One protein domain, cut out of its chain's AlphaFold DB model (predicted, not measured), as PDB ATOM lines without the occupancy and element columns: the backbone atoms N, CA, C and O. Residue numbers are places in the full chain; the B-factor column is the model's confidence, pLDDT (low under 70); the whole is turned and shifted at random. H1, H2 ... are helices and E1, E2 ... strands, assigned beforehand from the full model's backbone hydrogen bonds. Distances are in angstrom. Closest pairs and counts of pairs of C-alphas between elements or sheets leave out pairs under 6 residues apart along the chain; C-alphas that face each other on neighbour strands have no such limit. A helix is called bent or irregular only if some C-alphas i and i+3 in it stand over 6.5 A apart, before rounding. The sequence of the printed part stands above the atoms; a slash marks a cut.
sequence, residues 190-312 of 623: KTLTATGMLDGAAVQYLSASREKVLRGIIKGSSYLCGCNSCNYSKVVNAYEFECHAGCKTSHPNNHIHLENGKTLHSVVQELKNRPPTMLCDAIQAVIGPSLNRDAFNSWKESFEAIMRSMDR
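AT A GLANCE: This is residues 190 to 312 of the 623 residues of an uncharacterized protein of Salvia splendens (UniProt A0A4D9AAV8). An elongated model in two parts: at one end a strongly twisted sheet of four short strands with the small helix H2 over it, at the other a helical hairpin, H3 and H4, with the long helix H5 loosely beside H4. The four-residue H1 lies near the middle. You will find 123 residues printed, with five named helices and four named strands in the order H1 E1 E2 E3 H2 E4 H3 H4 H5; the sheet E3 - E2 - E1 - E4 is antiparallel throughout, and the class is mixed, helices and strands. The whole is compact, with a radius of gyration of the C-alphas of 15.6 A, and spans 53 by 27 by 23 A, only just elongated.

IN THESE COORDINATES: Find C-alpha 190 at (192.542, 152.419, 118.480), where H1 begins; it runs to residue 193. Read on to E1, residues 202 to 206, 13.3 A long, E2, residues 213 to 219, 19.3 A, and E3, residues 222 to 225. Then come H2, residues 238 to 244, and E4, residues 256 to 258. H3 is residues 264 to 272, 12.5 A; H4, residues 276 to 287, 16.6 A, is irregular, with C-alphas 277 and 280 7.8 A apart. H5, residues 293 to 310, is 25.3 A long and ends at C-alpha 310, (183.677, 128.784, 123.670).

HOW THE PARTS SIT: Begin with the meander E1 E2 E3, each strand the antiparallel neighbour of the one before. In the hairpin E1 and E2, N 205 is 2.8 A from O 214; in the hairpin E2 and E3, N 224 is 2.8 A from O 217. E4 is antiparallel to E1, with N 257 2.8 A from O 204. H2 is on the sheet at a height of 7.7 A, only just over none of its strands, two of its C-alphas falling on E2 and two on E1; its closest C-alphas to E3 are Phe 241 and Cys 225, 6.3 A. H3 only grazes the sheet with residues 264 to 267, and H1 only grazes it with residues 190 to 193. H3 and H4, a helical hairpin, touch at Val 267 and Val 286, C-alphas 6.6 A apart, at a shallow tilt of 22 degrees, opposite ways. H5 is close to H4 but not clearly touching, the closest C-alphas being Lys 300 and Cys 280, 7.0 A. Every O i to N i+4 pair is within hydrogen-bond range in H2, H3 and H5; H4 has 6 of 8, and H1 is too short for one.

THE WHOLE: Look at Asn 228 and Arg 312, whose C-alphas, 54.2 A apart, are the two farthest apart. The printed part has no cut. The links E3 to H2 and H2 to E4 are long. The mean pLDDT of the printed part is 80.1; residues 209, 250, 276, 289 to 290 and 307 to 312 are under 70.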
ATOM      1  N   LYS A 190     191.556 152.624 117.404       75.62
ATOM      2  CA  LYS A 190     192.542 152.419 118.480       75.62
ATOM      3  C   LYS A 190     192.709 150.951 118.893       75.62
ATOM      4  O   LYS A 190     193.817 150.556 119.216       75.62
ATOM      5  N   THR A 191     191.636 150.152 118.912       78.25
ATOM      6  CA  THR A 191     191.735 148.727 119.278       78.25
ATOM      7  C   THR A 191     192.135 147.838 118.105       78.25
ATOM      8  O   THR A 191     192.537 146.711 118.350       78.25
ATOM      9  N   LEU A 192     192.062 148.332 116.861       78.44
ATOM     10  CA  LEU A 192     192.595 147.649 115.678       78.44
ATOM     11  C   LEU A 192     194.098 147.901 115.529       78.44
ATOM     12  O   LEU A 192     194.847 146.974 115.263       78.44
ATOM     13  N   THR A 193     194.561 149.137 115.728       77.75
ATOM     14  CA  THR A 193     196.000 149.440 115.688       77.75
ATOM     15  C   THR A 193     196.737 148.863 116.903       77.75
ATOM     16  O   THR A 193     197.856 148.383 116.774       77.75
ATOM     17  N   ALA A 194     196.082 148.772 118.067       80.62
ATOM     18  CA  ALA A 194     196.640 148.112 119.250       80.62
ATOM     19  C   ALA A 194     196.805 146.576 119.146       80.62
ATOM     20  O   ALA A 194     197.369 145.994 120.068       80.62
ATOM     21  N   THR A 195     196.357 145.902 118.073       77.12
ATOM     22  CA  THR A 195     196.694 144.475 117.863       77.12
ATOM     23  C   THR A 195     198.075 144.266 117.233       77.12
ATOM     24  O   THR A 195     198.502 143.125 117.090       77.12
ATOM     25  N   GLY A 196     198.757 145.332 116.791       77.75
ATOM     26  CA  GLY A 196     200.029 145.244 116.060       77.75
ATOM     27  C   GLY A 196     199.909 144.711 114.623       77.75
ATOM     28  O   GLY A 196     200.876 144.732 113.870       77.75
ATOM     29  N   MET A 197     198.721 144.279 114.185       83.00
ATOM     30  CA  MET A 197     198.489 143.731 112.836       83.00
ATOM     31  C   MET A 197     198.655 144.764 111.710       83.00
ATOM     32  O   MET A 197     198.759 144.391 110.542       83.00
ATOM     33  N   LEU A 198     198.659 146.053 112.058       81.62
ATOM     34  CA  LEU A 198     198.907 147.179 111.157       81.62
ATOM     35  C   LEU A 198     200.300 147.805 111.360       81.62
ATOM     36  O   LEU A 198     200.605 148.805 110.719       81.62
ATOM     37  N   ASP A 199     201.154 147.262 112.231       83.75
ATOM     38  CA  ASP A 199     202.468 147.855 112.493       83.75
ATOM     39  C   ASP A 199     203.383 147.732 111.272       83.75
ATOM     40  O   ASP A 199     203.584 146.645 110.730       83.75
ATOM     41  N   GLY A 200     203.933 148.871 110.843       80.69
ATOM     42  CA  GLY A 200     204.676 149.007 109.590       80.69
ATOM     43  C   GLY A 200     203.813 149.384 108.380       80.69
ATOM     44  O   GLY A 200     204.371 149.744 107.346       80.69
ATOM     45  N   ALA A 201     202.478 149.378 108.488       84.69
ATOM     46  CA  ALA A 201     201.596 149.779 107.391       84.69
ATOM     47  C   ALA A 201     201.760 151.269 107.058       84.69
ATOM     48  O   ALA A 201     201.622 152.133 107.934       84.69
ATOM     49  N   ALA A 202     202.000 151.586 105.785       85.50
ATOM     50  CA  ALA A 202     202.003 152.965 105.324       85.50
ATOM     51  C   ALA A 202     200.572 153.532 105.288       85.50
ATOM     52  O   ALA A 202     199.608 152.863 104.906       85.50
ATOM     53  N   VAL A 203     200.441 154.797 105.680       88.12
ATOM     54  CA  VAL A 203     199.179 155.542 105.669       88.12
ATOM     55  C   VAL A 203     199.341 156.906 105.016       88.12
ATOM     56  O   VAL A 203     200.412 157.515 105.043       88.12
ATOM     57  N   GLN A 204     198.245 157.407 104.456       87.56
ATOM     58  CA  GLN A 204     198.161 158.742 103.875       87.56
ATOM     59  C   GLN A 204     196.974 159.492 104.480       87.56
ATOM     60  O   GLN A 204     195.833 159.037 104.397       87.56
ATOM     61  N   TYR A 205     197.233 160.647 105.090       85.81
ATOM     62  CA  TYR A 205     196.188 161.617 105.391       85.81
ATOM     63  C   TYR A 205     195.806 162.349 104.103       85.81
ATOM     64  O   TYR A 205     196.689 162.899 103.441       85.81
ATOM     65  N   LEU A 206     194.512 162.393 103.782       84.06
ATOM     66  CA  LEU A 206     193.952 163.168 102.675       84.06
ATOM     67  C   LEU A 206     192.981 164.222 103.220       84.06
ATOM     68  O   LEU A 206     191.963 163.886 103.835       84.06
ATOM     69  N   SER A 207     193.265 165.505 102.965       78.25
ATOM     70  CA  SER A 207     192.344 166.590 103.331       78.25
ATOM     71  C   SER A 207     190.985 166.442 102.636       78.25
ATOM     72  O   SER A 207     190.861 165.814 101.583       78.25
ATOM     73  N   ALA A 208     189.947 167.092 103.172       71.69
ATOM     74  CA  ALA A 208     188.636 167.148 102.517       71.69
ATOM     75  C   ALA A 208     188.682 167.792 101.109       71.69
ATOM     76  O   ALA A 208     187.838 167.480 100.273       71.69
ATOM     77  N   SER A 209     189.684 168.641 100.832       69.62
ATOM     78  CA  SER A 209     189.980 169.201  99.503       69.62
ATOM     79  C   SER A 209     190.879 168.310  98.627       69.62
ATOM     80  O   SER A 209     191.091 168.638  97.466       69.62
ATOM     81  N   ARG A 210     191.444 167.215  99.167       71.12
ATOM     82  CA  ARG A 210     192.535 166.375  98.606       71.12
ATOM     83  C   ARG A 210     193.847 167.101  98.259       71.12
ATOM     84  O   ARG A 210     194.815 166.466  97.867       71.12
ATOM     85  N   GLU A 211     193.884 168.409  98.463       71.31
ATOM     86  CA  GLU A 211     194.999 169.330  98.240       71.31
ATOM     87  C   GLU A 211     196.212 169.057  99.143       71.31
ATOM     88  O   GLU A 211     197.350 169.286  98.740       71.31
ATOM     89  N   LYS A 212     195.979 168.560 100.368       74.62
ATOM     90  CA  LYS A 212     197.045 168.219 101.316       74.62
ATOM     91  C   LYS A 212     197.101 166.712 101.517       74.62
ATOM     92  O   LYS A 212     196.139 166.110 102.000       74.62
ATOM     93  N   VAL A 213     198.256 166.144 101.176       84.19
ATOM     94  CA  VAL A 213     198.593 164.730 101.355       84.19
ATOM     95  C   VAL A 213     199.776 164.631 102.311       84.19
ATOM     96  O   VAL A 213     200.846 165.163 102.025       84.19
ATOM     97  N   LEU A 214     199.602 163.941 103.439       86.00
ATOM     98  CA  LEU A 214     200.686 163.664 104.387       86.00
ATOM     99  C   LEU A 214     200.869 162.155 104.547       86.00
ATOM    100  O   LEU A 214     199.930 161.444 104.899       86.00
ATOM    101  N   ARG A 215     202.093 161.673 104.325       88.88
ATOM    102  CA  ARG A 215     202.466 160.266 104.522       88.88
ATOM    103  C   ARG A 215     202.848 159.991 105.981       88.88
ATOM    104  O   ARG A 215     203.365 160.864 106.680       88.88
ATOM    105  N   GLY A 216     202.598 158.768 106.428       89.25
ATOM    106  CA  GLY A 216     202.961 158.264 107.749       89.25
ATOM    107  C   GLY A 216     203.040 156.740 107.764       89.25
ATOM    108  O   GLY A 216     202.753 156.091 106.760       89.25
ATOM    109  N   ILE A 217     203.429 156.170 108.904       88.50
ATOM    110  CA  ILE A 217     203.517 154.714 109.121       88.50
ATOM    111  C   ILE A 217     202.851 154.386 110.461       88.50
ATOM    112  O   ILE A 217     203.076 155.104 111.434       88.50
ATOM    113  N   ILE A 218     202.033 153.337 110.542       87.88
ATOM    114  CA  ILE A 218     201.427 152.889 111.810       87.88
ATOM    115  C   ILE A 218     202.482 152.184 112.680       87.88
ATOM    116  O   ILE A 218     203.270 151.374 112.188       87.88
ATOM    117  N   LYS A 219     202.494 152.497 113.980       85.06
ATOM    118  CA  LYS A 219     203.342 151.859 114.996       85.06
ATOM    119  C   LYS A 219     202.583 151.783 116.324       85.06
ATOM    120  O   LYS A 219     202.392 152.801 116.998       85.06
ATOM    121  N   GLY A 220     202.138 150.586 116.691       84.12
ATOM    122  CA  GLY A 220     201.191 150.334 117.765       84.12
ATOM    123  C   GLY A 220     199.929 151.181 117.611       84.12
ATOM    124  O   GLY A 220     199.429 151.429 116.517       84.12
ATOM    125  N   SER A 221     199.440 151.730 118.721       81.12
ATOM    126  CA  SER A 221     198.269 152.617 118.749       81.12
ATOM    127  C   SER A 221     198.468 154.008 118.107       81.12
ATOM    128  O   SER A 221     197.595 154.867 118.252       81.12
ATOM    129  N   SER A 222     199.603 154.272 117.452       86.69
ATOM    130  CA  SER A 222     200.060 155.609 117.047       86.69
ATOM    131  C   SER A 222     200.670 155.627 115.636       86.69
ATOM    132  O   SER A 222     200.780 154.596 114.976       86.69
ATOM    133  N   TYR A 223     201.048 156.814 115.153       89.69
ATOM    134  CA  TYR A 223     201.546 157.030 113.791       89.69
ATOM    135  C   TYR A 223     202.921 157.706 113.812       89.69
ATOM    136  O   TYR A 223     203.152 158.618 114.599       89.69
ATOM    137  N   LEU A 224     203.832 157.308 112.927       89.75
ATOM    138  CA  LEU A 224     205.065 158.034 112.625       89.75
ATOM    139  C   LEU A 224     204.775 159.083 111.550       89.75
ATOM    140  O   LEU A 224     204.249 158.752 110.486       89.75
ATOM    141  N   CYS A 225     205.103 160.348 111.817       90.12
ATOM    142  CA  CYS A 225     204.749 161.453 110.925       90.12
ATOM    143  C   CYS A 225     205.825 161.731 109.860       90.12
ATOM    144  O   CYS A 225     206.946 162.115 110.193       90.12
ATOM    145  N   GLY A 226     205.475 161.610 108.576       85.88
ATOM    146  CA  GLY A 226     206.366 161.855 107.435       85.88
ATOM    147  C   GLY A 226     206.444 163.308 106.951       85.88
ATOM    148  O   GLY A 226     206.776 163.528 105.788       85.88
ATOM    149  N   CYS A 227     206.104 164.304 107.780       86.88
ATOM    150  CA  CYS A 227     206.273 165.717 107.418       86.88
ATOM    151  C   CYS A 227     207.734 166.167 107.591       86.88
ATOM    152  O   CYS A 227     208.482 165.576 108.371       86.88
ATOM    153  N   ASN A 228     208.136 167.249 106.918       84.94
ATOM    154  CA  ASN A 228     209.519 167.749 106.922       84.94
ATOM    155  C   ASN A 228     210.076 168.049 108.329       84.94
ATOM    156  O   ASN A 228     211.282 167.965 108.527       84.94
ATOM    157  N   SER A 229     209.223 168.376 109.306       82.00
ATOM    158  CA  SER A 229     209.621 168.639 110.698       82.00
ATOM    159  C   SER A 229     209.650 167.396 111.599       82.00
ATOM    160  O   SER A 229     210.005 167.508 112.768       82.00
ATOM    161  N   CYS A 230     209.253 166.221 111.097       84.94
ATOM    162  CA  CYS A 230     209.230 164.968 111.864       84.94
ATOM    163  C   CYS A 230     210.018 163.831 111.211       84.94
ATOM    164  O   CYS A 230     210.575 163.019 111.944       84.94
ATOM    165  N   ASN A 231     210.070 163.756 109.877       87.19
ATOM    166  CA  ASN A 231     210.803 162.749 109.100       87.19
ATOM    167  C   ASN A 231     210.725 161.315 109.685       87.19
ATOM    168  O   ASN A 231     211.741 160.664 109.910       87.19
ATOM    169  N   TYR A 232     209.512 160.864 110.020       86.38
ATOM    170  CA  TYR A 232     209.193 159.572 110.651       86.38
ATOM    171  C   TYR A 232     209.822 159.301 112.038       86.38
ATOM    172  O   TYR A 232     209.592 158.235 112.602       86.38
ATOM    173  N   SER A 233     210.536 160.258 112.641       85.12
ATOM    174  CA  SER A 233     211.104 160.137 113.997       85.12
ATOM    175  C   SER A 233     210.071 160.345 115.113       85.12
ATOM    176  O   SER A 233     210.083 159.623 116.112       85.12
ATOM    177  N   LYS A 234     209.144 161.305 114.955       85.06
ATOM    178  CA  LYS A 234     208.123 161.613 115.970       85.06
ATOM    179  C   LYS A 234     206.927 160.662 115.850       85.06
ATOM    180  O   LYS A 234     206.227 160.657 114.834       85.06
ATOM    181  N   VAL A 235     206.655 159.935 116.935       87.75
ATOM    182  CA  VAL A 235     205.379 159.246 117.180       87.75
ATOM    183  C   VAL A 235     204.310 160.285 117.538       87.75
ATOM    184  O   VAL A 235     204.531 161.132 118.402       87.75
ATOM    185  N   VAL A 236     203.157 160.225 116.876       87.56
ATOM    186  CA  VAL A 236     202.026 161.149 117.037       87.56
ATOM    187  C   VAL A 236     200.685 160.414 117.098       87.56
ATOM    188  O   VAL A 236     200.509 159.329 116.540       87.56
ATOM    189  N   ASN A 237     199.706 161.019 117.768       87.44
ATOM    190  CA  ASN A 237     198.311 160.570 117.775       87.44
ATOM    191  C   ASN A 237     197.572 161.003 116.481       87.44
ATOM    192  O   ASN A 237     198.025 161.899 115.773       87.44
ATOM    193  N   ALA A 238     196.403 160.424 116.180       83.94
ATOM    194  CA  ALA A 238     195.627 160.709 114.959       83.94
ATOM    195  C   ALA A 238     195.330 162.209 114.750       83.94
ATOM    196  O   ALA A 238     195.408 162.714 113.633       83.94
ATOM    197  N   TYR A 239     195.011 162.924 115.834       85.44
ATOM    198  CA  TYR A 239     194.748 164.367 115.811       85.44
ATOM    199  C   TYR A 239     196.012 165.198 115.547       85.44
ATOM    200  O   TYR A 239     195.979 166.161 114.788       85.44
ATOM    201  N   GLU A 240     197.146 164.810 116.134       83.00
ATOM    202  CA  GLU A 240     198.433 165.459 115.873       83.00
ATOM    203  C   GLU A 240     198.896 165.208 114.433       83.00
ATOM    204  O   GLU A 240     199.368 166.135 113.785       83.00
ATOM    205  N   PHE A 241     198.715 163.993 113.906       84.94
ATOM    206  CA  PHE A 241     199.020 163.651 112.514       84.94
ATOM    207  C   PHE A 241     198.218 164.521 111.528       84.94
ATOM    208  O   PHE A 241     198.786 165.076 110.590       84.94
ATOM    209  N   GLU A 242     196.928 164.743 111.793       87.94
ATOM    210  CA  GLU A 242     196.097 165.700 111.046       87.94
ATOM    211  C   GLU A 242     196.573 167.159 111.198       87.94
ATOM    212  O   GLU A 242     196.665 167.887 110.204       87.94
ATOM    213  N   CYS A 243     196.946 167.589 112.407       84.12
ATOM    214  CA  CYS A 243     197.504 168.928 112.626       84.12
ATOM    215  C   CYS A 243     198.833 169.128 111.877       84.12
ATOM    216  O   CYS A 243     199.071 170.201 111.325       84.12
ATOM    217  N   HIS A 244     199.674 168.092 111.800       82.75
ATOM    218  CA  HIS A 244     200.922 168.085 111.034       82.75
ATOM    219  C   HIS A 244     200.677 168.095 109.513       82.75
ATOM    220  O   HIS A 244     201.536 168.565 108.769       82.75
ATOM    221  N   ALA A 245     199.503 167.656 109.039       82.44
ATOM    222  CA  ALA A 245     199.055 167.857 107.657       82.44
ATOM    223  C   ALA A 245     198.543 169.292 107.396       82.44
ATOM    224  O   ALA A 245     198.149 169.625 106.278       82.44
ATOM    225  N   GLY A 246     198.521 170.159 108.415       80.31
ATOM    226  CA  GLY A 246     197.977 171.510 108.315       80.31
ATOM    227  C   GLY A 246     196.456 171.530 108.138       80.31
ATOM    228  O   GLY A 246     195.936 172.420 107.458       80.31
ATOM    229  N   CYS A 247     195.761 170.548 108.719       74.75
ATOM    230  CA  CYS A 247     194.306 170.430 108.755       74.75
ATOM    231  C   CYS A 247     193.806 170.320 110.207       74.75
ATOM    232  O   CYS A 247     194.580 170.101 111.135       74.75
ATOM    233  N   LYS A 248     192.497 170.517 110.406       75.44
ATOM    234  CA  LYS A 248     191.795 170.309 111.682       75.44
ATOM    235  C   LYS A 248     190.379 169.831 111.372       75.44
ATOM    236  O   LYS A 248     189.594 170.605 110.828       75.44
ATOM    237  N   THR A 249     190.042 168.590 111.700       75.12
ATOM    238  CA  THR A 249     188.678 168.060 111.598       75.12
ATOM    239  C   THR A 249     188.224 167.498 112.943       75.12
ATOM    240  O   THR A 249     188.988 167.382 113.898       75.12
ATOM    241  N   SER A 250     186.939 167.158 113.038       65.38
ATOM    242  CA  SER A 250     186.387 166.472 114.211       65.38
ATOM    243  C   SER A 250     186.663 164.957 114.206       65.38
ATOM    244  O   SER A 250     186.329 164.289 115.179       65.38
ATOM    245  N   HIS A 251     187.194 164.391 113.112       77.31
ATOM    246  CA  HIS A 251     187.253 162.940 112.892       77.31
ATOM    247  C   HIS A 251     188.478 162.523 112.043       77.31
ATOM    248  O   HIS A 251     188.299 161.978 110.950       77.31
ATOM    249  N   PRO A 252     189.726 162.702 112.524       78.38
ATOM    250  CA  PRO A 252     190.943 162.423 111.746       78.38
ATOM    251  C   PRO A 252     191.005 160.996 111.170       78.38
ATOM    252  O   PRO A 252     191.447 160.799 110.042       78.38
ATOM    253  N   ASN A 253     190.468 159.992 111.873       82.38
ATOM    254  CA  ASN A 253     190.421 158.595 111.407       82.38
ATOM    255  C   ASN A 253     189.559 158.359 110.142       82.38
ATOM    256  O   ASN A 253     189.647 157.286 109.541       82.38
ATOM    257  N   ASN A 254     188.729 159.330 109.737       82.44
ATOM    258  CA  ASN A 254     187.991 159.303 108.466       82.44
ATOM    259  C   ASN A 254     188.823 159.833 107.286       82.44
ATOM    260  O   ASN A 254     188.418 159.654 106.143       82.44
ATOM    261  N   HIS A 255     189.960 160.473 107.568       80.44
ATOM    262  CA  HIS A 255     190.860 161.096 106.596       80.44
ATOM    263  C   HIS A 255     192.214 160.376 106.489       80.44
ATOM    264  O   HIS A 255     193.014 160.713 105.623       80.44
ATOM    265  N   ILE A 256     192.466 159.371 107.336       86.31
ATOM    266  CA  ILE A 256     193.642 158.493 107.275       86.31
ATOM    267  C   ILE A 256     193.289 157.244 106.453       86.31
ATOM    268  O   ILE A 256     192.473 156.415 106.874       86.31
ATOM    269  N   HIS A 257     193.917 157.125 105.285       85.81
ATOM    270  CA  HIS A 257     193.792 156.014 104.341       85.81
ATOM    271  C   HIS A 257     194.984 155.055 104.455       85.81
ATOM    272  O   HIS A 257     196.113 155.491 104.681       85.81
ATOM    273  N   LEU A 258     194.732 153.760 104.262       84.81
ATOM    274  CA  LEU A 258     195.755 152.746 103.983       84.81
ATOM    275  C   LEU A 258     196.153 152.785 102.495       84.81
ATOM    276  O   LEU A 258     195.469 153.400 101.677       84.81
ATOM    277  N   GLU A 259     197.218 152.072 102.125       78.50
ATOM    278  CA  GLU A 259     197.697 151.937 100.734       78.50
ATOM    279  C   GLU A 259     196.619 151.402  99.774       78.50
ATOM    280  O   GLU A 259     196.568 151.782  98.608       78.50
ATOM    281  N   ASN A 260     195.700 150.575 100.283       76.56
ATOM    282  CA  ASN A 260     194.543 150.050  99.551       76.56
ATOM    283  C   ASN A 260     193.408 151.084  99.323       76.56
ATOM    284  O   ASN A 260     192.335 150.730  98.832       76.56
ATOM    285  N   GLY A 261     193.602 152.345  99.720       77.12
ATOM    286  CA  GLY A 261     192.647 153.443  99.564       77.12
ATOM    287  C   GLY A 261     191.489 153.460 100.571       77.12
ATOM    288  O   GLY A 261     190.821 154.493 100.697       77.12
ATOM    289  N   LYS A 262     191.247 152.384 101.334       83.94
ATOM    290  CA  LYS A 262     190.234 152.369 102.404       83.94
ATOM    291  C   LYS A 262     190.705 153.206 103.595       83.94
ATOM    292  O   LYS A 262     191.881 153.203 103.957       83.94
ATOM    293  N   THR A 263     189.773 153.899 104.247       87.31
ATOM    294  CA  THR A 263     190.055 154.590 105.513       87.31
ATOM    295  C   THR A 263     190.099 153.600 106.671       87.31
ATOM    296  O   THR A 263     189.387 152.590 106.661       87.31
ATOM    297  N   LEU A 264     190.874 153.908 107.715       83.25
ATOM    298  CA  LEU A 264     190.914 153.087 108.934       83.25
ATOM    299  C   LEU A 264     189.525 152.934 109.573       83.25
ATOM    300  O   LEU A 264     189.174 151.860 110.063       83.25
ATOM    301  N   HIS A 265     188.694 153.981 109.514       84.31
ATOM    302  CA  HIS A 265     187.294 153.882 109.921       84.31
ATOM    303  C   HIS A 265     186.494 152.897 109.046       84.31
ATOM    304  O   HIS A 265     185.761 152.075 109.595       84.31
ATOM    305  N   SER A 266     186.648 152.924 107.714       84.19
ATOM    306  CA  SER A 266     185.949 151.988 106.816       84.19
ATOM    307  C   SER A 266     186.323 150.534 107.093       84.19
ATOM    308  O   SER A 266     185.441 149.682 107.111       84.19
ATOM    309  N   VAL A 267     187.603 150.252 107.356       83.81
ATOM    310  CA  VAL A 267     188.082 148.903 107.708       83.81
ATOM    311  C   VAL A 267     187.401 148.413 108.990       83.81
ATOM    312  O   VAL A 267     186.830 147.325 109.016       83.81
ATOM    313  N   VAL A 268     187.367 149.242 110.039       83.56
ATOM    314  CA  VAL A 268     186.701 148.896 111.307       83.56
ATOM    315  C   VAL A 268     185.193 148.676 111.132       83.56
ATOM    316  O   VAL A 268     184.639 147.767 111.745       83.56
ATOM    317  N   GLN A 269     184.510 149.470 110.300       80.38
ATOM    318  CA  GLN A 269     183.076 149.280 110.035       80.38
ATOM    319  C   GLN A 269     182.791 148.025 109.197       80.38
ATOM    320  O   GLN A 269     181.824 147.317 109.468       80.38
ATOM    321  N   GLU A 270     183.644 147.702 108.223       80.88
ATOM    322  CA  GLU A 270     183.499 146.494 107.407       80.88
ATOM    323  C   GLU A 270     183.690 145.211 108.231       80.88
ATOM    324  O   GLU A 270     183.009 144.214 107.995       80.88
ATOM    325  N   LEU A 271     184.572 145.242 109.234       79.00
ATOM    326  CA  LEU A 271     184.859 144.096 110.100       79.00
ATOM    327  C   LEU A 271     183.868 143.957 111.274       79.00
ATOM    328  O   LEU A 271     183.581 142.837 111.690       79.00
ATOM    329  N   LYS A 272     183.259 145.054 111.754       76.06
ATOM    330  CA  LYS A 272     182.156 145.029 112.744       76.06
ATOM    331  C   LYS A 272     180.942 144.210 112.308       76.06
ATOM    332  O   LYS A 272     180.251 143.655 113.158       76.06
ATOM    333  N   ASN A 273     180.657 144.204 111.007       75.50
ATOM    334  CA  ASN A 273     179.410 143.685 110.443       75.50
ATOM    335  C   ASN A 273     179.519 142.229 109.958       75.50
ATOM    336  O   ASN A 273     178.560 141.698 109.401       75.50
ATOM    337  N   ARG A 274     180.678 141.582 110.139       76.62
ATOM    338  CA  ARG A 274     180.951 140.215 109.676       76.62
ATOM    339  C   ARG A 274     180.886 139.207 110.836       76.62
ATOM    340  O   ARG A 274     181.235 139.557 111.963       76.62
ATOM    341  N   PRO A 275     180.448 137.957 110.592       73.50
ATOM    342  CA  PRO A 275     180.413 136.928 111.627       73.50
ATOM    343  C   PRO A 275     181.840 136.512 112.041       73.50
ATOM    344  O   PRO A 275     182.724 136.470 111.181       73.50
ATOM    345  N   PRO A 276     182.077 136.126 113.314       69.81
ATOM    346  CA  PRO A 276     183.399 135.701 113.791       69.81
ATOM    347  C   PRO A 276     184.034 134.569 112.968       69.81
ATOM    348  O   PRO A 276     185.251 134.514 112.827       69.81
ATOM    349  N   THR A 277     183.215 133.695 112.378       70.69
ATOM    350  CA  THR A 277     183.649 132.551 111.559       70.69
ATOM    351  C   THR A 277     184.346 132.929 110.251       70.69
ATOM    352  O   THR A 277     185.115 132.123 109.746       70.69
ATOM    353  N   MET A 278     184.105 134.128 109.708       76.75
ATOM    354  CA  MET A 278     184.724 134.616 108.459       76.75
ATOM    355  C   MET A 278     185.676 135.797 108.705       76.75
ATOM    356  O   MET A 278     186.050 136.520 107.782       76.75
ATOM    357  N   LEU A 279     186.015 136.053 109.971       80.69
ATOM    358  CA  LEU A 279     186.689 137.277 110.389       80.69
ATOM    359  C   LEU A 279     188.155 137.327 109.937       80.69
ATOM    360  O   LEU A 279     188.608 138.377 109.495       80.69
ATOM    361  N   CYS A 280     188.876 136.203 109.987       80.31
ATOM    362  CA  CYS A 280     190.279 136.131 109.564       80.31
ATOM    363  C   CYS A 280     190.431 136.421 108.063       80.31
ATOM    364  O   CYS A 280     191.188 137.310 107.674       80.31
ATOM    365  N   ASP A 281     189.650 135.734 107.229       81.19
ATOM    366  CA  ASP A 281     189.681 135.892 105.771       81.19
ATOM    367  C   ASP A 281     189.242 137.307 105.368       81.19
ATOM    368  O   ASP A 281     189.808 137.922 104.463       81.19
ATOM    369  N   ALA A 282     188.268 137.868 106.093       80.69
ATOM    370  CA  ALA A 282     187.846 139.248 105.923       80.69
ATOM    371  C   ALA A 282     188.951 140.253 106.261       80.69
ATOM    372  O   ALA A 282     189.156 141.185 105.494       80.69
ATOM    373  N   ILE A 283     189.675 140.080 107.370       81.31
ATOM    374  CA  ILE A 283     190.817 140.937 107.725       81.31
ATOM    375  C   ILE A 283     191.857 140.912 106.601       81.31
ATOM    376  O   ILE A 283     192.266 141.969 106.120       81.31
ATOM    377  N   GLN A 284     192.222 139.718 106.129       81.50
ATOM    378  CA  GLN A 284     193.206 139.542 105.063       81.50
ATOM    379  C   GLN A 284     192.753 140.193 103.742       81.50
ATOM    380  O   GLN A 284     193.538 140.894 103.107       81.50
ATOM    381  N   ALA A 285     191.479 140.046 103.362       80.88
ATOM    382  CA  ALA A 285     190.911 140.657 102.155       80.88
ATOM    383  C   ALA A 285     190.664 142.179 102.267       80.88
ATOM    384  O   ALA A 285     190.618 142.873 101.253       80.88
ATOM    385  N   VAL A 286     190.472 142.714 103.478       77.75
ATOM    386  CA  VAL A 286     190.153 144.136 103.710       77.75
ATOM    387  C   VAL A 286     191.400 144.987 103.938       77.75
ATOM    388  O   VAL A 286     191.395 146.154 103.546       77.75
ATOM    389  N   ILE A 287     192.445 144.430 104.554       77.56
ATOM    390  CA  ILE A 287     193.713 145.126 104.816       77.56
ATOM    391  C   ILE A 287     194.714 144.874 103.675       77.56
ATOM    392  O   ILE A 287     195.341 145.821 103.200       77.56
ATOM    393  N   GLY A 288     194.789 143.649 103.145       72.62
ATOM    394  CA  GLY A 288     195.627 143.322 101.989       72.62
ATOM    395  C   GLY A 288     197.126 143.246 102.329       72.62
ATOM    396  O   GLY A 288     197.477 142.616 103.327       72.62
ATOM    397  N   PRO A 289     198.030 143.820 101.507       67.88
ATOM    398  CA  PRO A 289     199.478 143.680 101.692       67.88
ATOM    399  C   PRO A 289     200.019 144.459 102.900       67.88
ATOM    400  O   PRO A 289     201.020 144.046 103.475       67.88
ATOM    401  N   SER A 290     199.337 145.528 103.324       66.50
ATOM    402  CA  SER A 290     199.699 146.397 104.457       66.50
ATOM    403  C   SER A 290     199.434 145.753 105.835       66.50
ATOM    404  O   SER A 290     199.111 146.446 106.798       66.50
ATOM    405  N   LEU A 291     199.491 144.422 105.923       78.69
ATOM    406  CA  LEU A 291     199.193 143.624 107.111       78.69
ATOM    407  C   LEU A 291     200.467 142.932 107.602       78.69
ATOM    408  O   LEU A 291     201.094 142.164 106.868       78.69
ATOM    409  N   ASN A 292     200.812 143.151 108.871       81.50
ATOM    410  CA  ASN A 292     201.888 142.425 109.534       81.50
ATOM    411  C   ASN A 292     201.457 140.960 109.728       81.50
ATOM    412  O   ASN A 292     200.576 140.655 110.537       81.50
ATOM    413  N   ARG A 293     202.059 140.057 108.944       81.56
ATOM    414  CA  ARG A 293     201.677 138.639 108.876       81.56
ATOM    415  C   ARG A 293     201.938 137.897 110.182       81.56
ATOM    416  O   ARG A 293     201.111 137.081 110.570       81.56
ATOM    417  N   ASP A 294     203.027 138.206 110.872       81.94
ATOM    418  CA  ASP A 294     203.433 137.484 112.079       81.94
ATOM    419  C   ASP A 294     202.565 137.897 113.276       81.94
ATOM    420  O   ASP A 294     202.045 137.045 114.001       81.94
ATOM    421  N   ALA A 295     202.288 139.201 113.405       81.38
ATOM    422  CA  ALA A 295     201.307 139.718 114.355       81.38
ATOM    423  C   ALA A 295     199.891 139.180 114.068       81.38
ATOM    424  O   ALA A 295     199.169 138.813 114.995       81.38
ATOM    425  N   PHE A 296     199.497 139.077 112.793       83.19
ATOM    426  CA  PHE A 296     198.212 138.491 112.402       83.19
ATOM    427  C   PHE A 296     198.118 136.993 112.692       83.19
ATOM    428  O   PHE A 296     197.077 136.556 113.169       83.19
ATOM    429  N   ASN A 297     199.177 136.213 112.461       82.81
ATOM    430  CA  ASN A 297     199.192 134.781 112.765       82.81
ATOM    431  C   ASN A 297     199.086 134.536 114.277       82.81
ATOM    432  O   ASN A 297     198.209 133.791 114.707       82.81
ATOM    433  N   SER A 298     199.875 135.245 115.091       84.44
ATOM    434  CA  SER A 298     199.792 135.183 116.560       84.44
ATOM    435  C   SER A 298     198.406 135.599 117.091       84.44
ATOM    436  O   SER A 298     197.810 134.927 117.944       84.44
ATOM    437  N   TRP A 299     197.822 136.663 116.522       83.62
ATOM    438  CA  TRP A 299     196.449 137.070 116.825       83.62
ATOM    439  C   TRP A 299     195.418 136.015 116.395       83.62
ATOM    440  O   TRP A 299     194.491 135.725 117.152       83.62
ATOM    441  N   LYS A 300     195.580 135.414 115.210       82.00
ATOM    442  CA  LYS A 300     194.685 134.389 114.657       82.00
ATOM    443  C   LYS A 300     194.706 133.117 115.497       82.00
ATOM    444  O   LYS A 300     193.640 132.604 115.816       82.00
ATOM    445  N   GLU A 301     195.878 132.636 115.903       80.62
ATOM    446  CA  GLU A 301     196.015 131.488 116.807       80.62
ATOM    447  C   GLU A 301     195.325 131.755 118.149       80.62
ATOM    448  O   GLU A 301     194.541 130.930 118.621       80.62
ATOM    449  N   SER A 302     195.530 132.948 118.718       78.19
ATOM    450  CA  SER A 302     194.863 133.389 119.950       78.19
ATOM    451  C   SER A 302     193.336 133.458 119.793       78.19
ATOM    452  O   SER A 302     192.592 132.952 120.635       78.19
ATOM    453  N   PHE A 303     192.848 134.037 118.693       78.25
ATOM    454  CA  PHE A 303     191.425 134.134 118.359       78.25
ATOM    455  C   PHE A 303     190.792 132.751 118.134       78.25
ATOM    456  O   PHE A 303     189.740 132.450 118.704       78.25
ATOM    457  N   GLU A 304     191.440 131.870 117.371       78.06
ATOM    458  CA  GLU A 304     190.981 130.498 117.164       78.06
ATOM    459  C   GLU A 304     191.019 129.673 118.459       78.06
ATOM    460  O   GLU A 304     190.122 128.862 118.684       78.06
ATOM    461  N   ALA A 305     192.006 129.873 119.338       75.31
ATOM    462  CA  ALA A 305     192.054 129.225 120.649       75.31
ATOM    463  C   ALA A 305     190.890 129.671 121.550       75.31
ATOM    464  O   ALA A 305     190.286 128.834 122.230       75.31
ATOM    465  N   ILE A 306     190.521 130.957 121.508       71.69
ATOM    466  CA  ILE A 306     189.343 131.494 122.201       71.69
ATOM    467  C   ILE A 306     188.058 130.894 121.618       71.69
ATOM    468  O   ILE A 306     187.252 130.358 122.379       71.69
ATOM    469  N   MET A 307     187.884 130.878 120.291       66.62
ATOM    470  CA  MET A 307     186.709 130.270 119.647       66.62
ATOM    471  C   MET A 307     186.598 128.767 119.965       66.62
ATOM    472  O   MET A 307     185.555 128.313 120.442       66.62
ATOM    473  N   ARG A 308     187.703 128.012 119.848       68.56
ATOM    474  CA  ARG A 308     187.806 126.608 120.295       68.56
ATOM    475  C   ARG A 308     187.568 126.435 121.797       68.56
ATOM    476  O   ARG A 308     187.333 125.309 122.228       68.56
ATOM    477  N   SER A 309     187.638 127.487 122.617       62.69
ATOM    478  CA  SER A 309     187.273 127.426 124.038       62.69
ATOM    479  C   SER A 309     185.775 127.615 124.282       62.69
ATOM    480  O   SER A 309     185.232 126.917 125.137       62.69
ATOM    481  N   MET A 310     185.102 128.473 123.504       56.81
ATOM    482  CA  MET A 310     183.677 128.784 123.670       56.81
ATOM    483  C   MET A 310     182.772 127.618 123.255       56.81
ATOM    484  O   MET A 310     181.911 127.216 124.037       56.81
ATOM    485  N   ASP A 311     183.037 126.981 122.107       56.62
ATOM    486  CA  ASP A 311     182.289 125.793 121.648       56.62
ATOM    487  C   ASP A 311     182.358 124.608 122.633       56.62
ATOM    488  O   ASP A 311     181.537 123.687 122.588       56.62
ATOM    489  N   ARG A 312     183.331 124.616 123.556       56.47
ATOM    490  CA  ARG A 312     183.530 123.551 124.543       56.47
ATOM    491  C   ARG A 312     182.684 123.689 125.806       56.47
ATOM    492  O   ARG A 312     182.752 122.755 126.596       56.47
TER     493      ARG A 312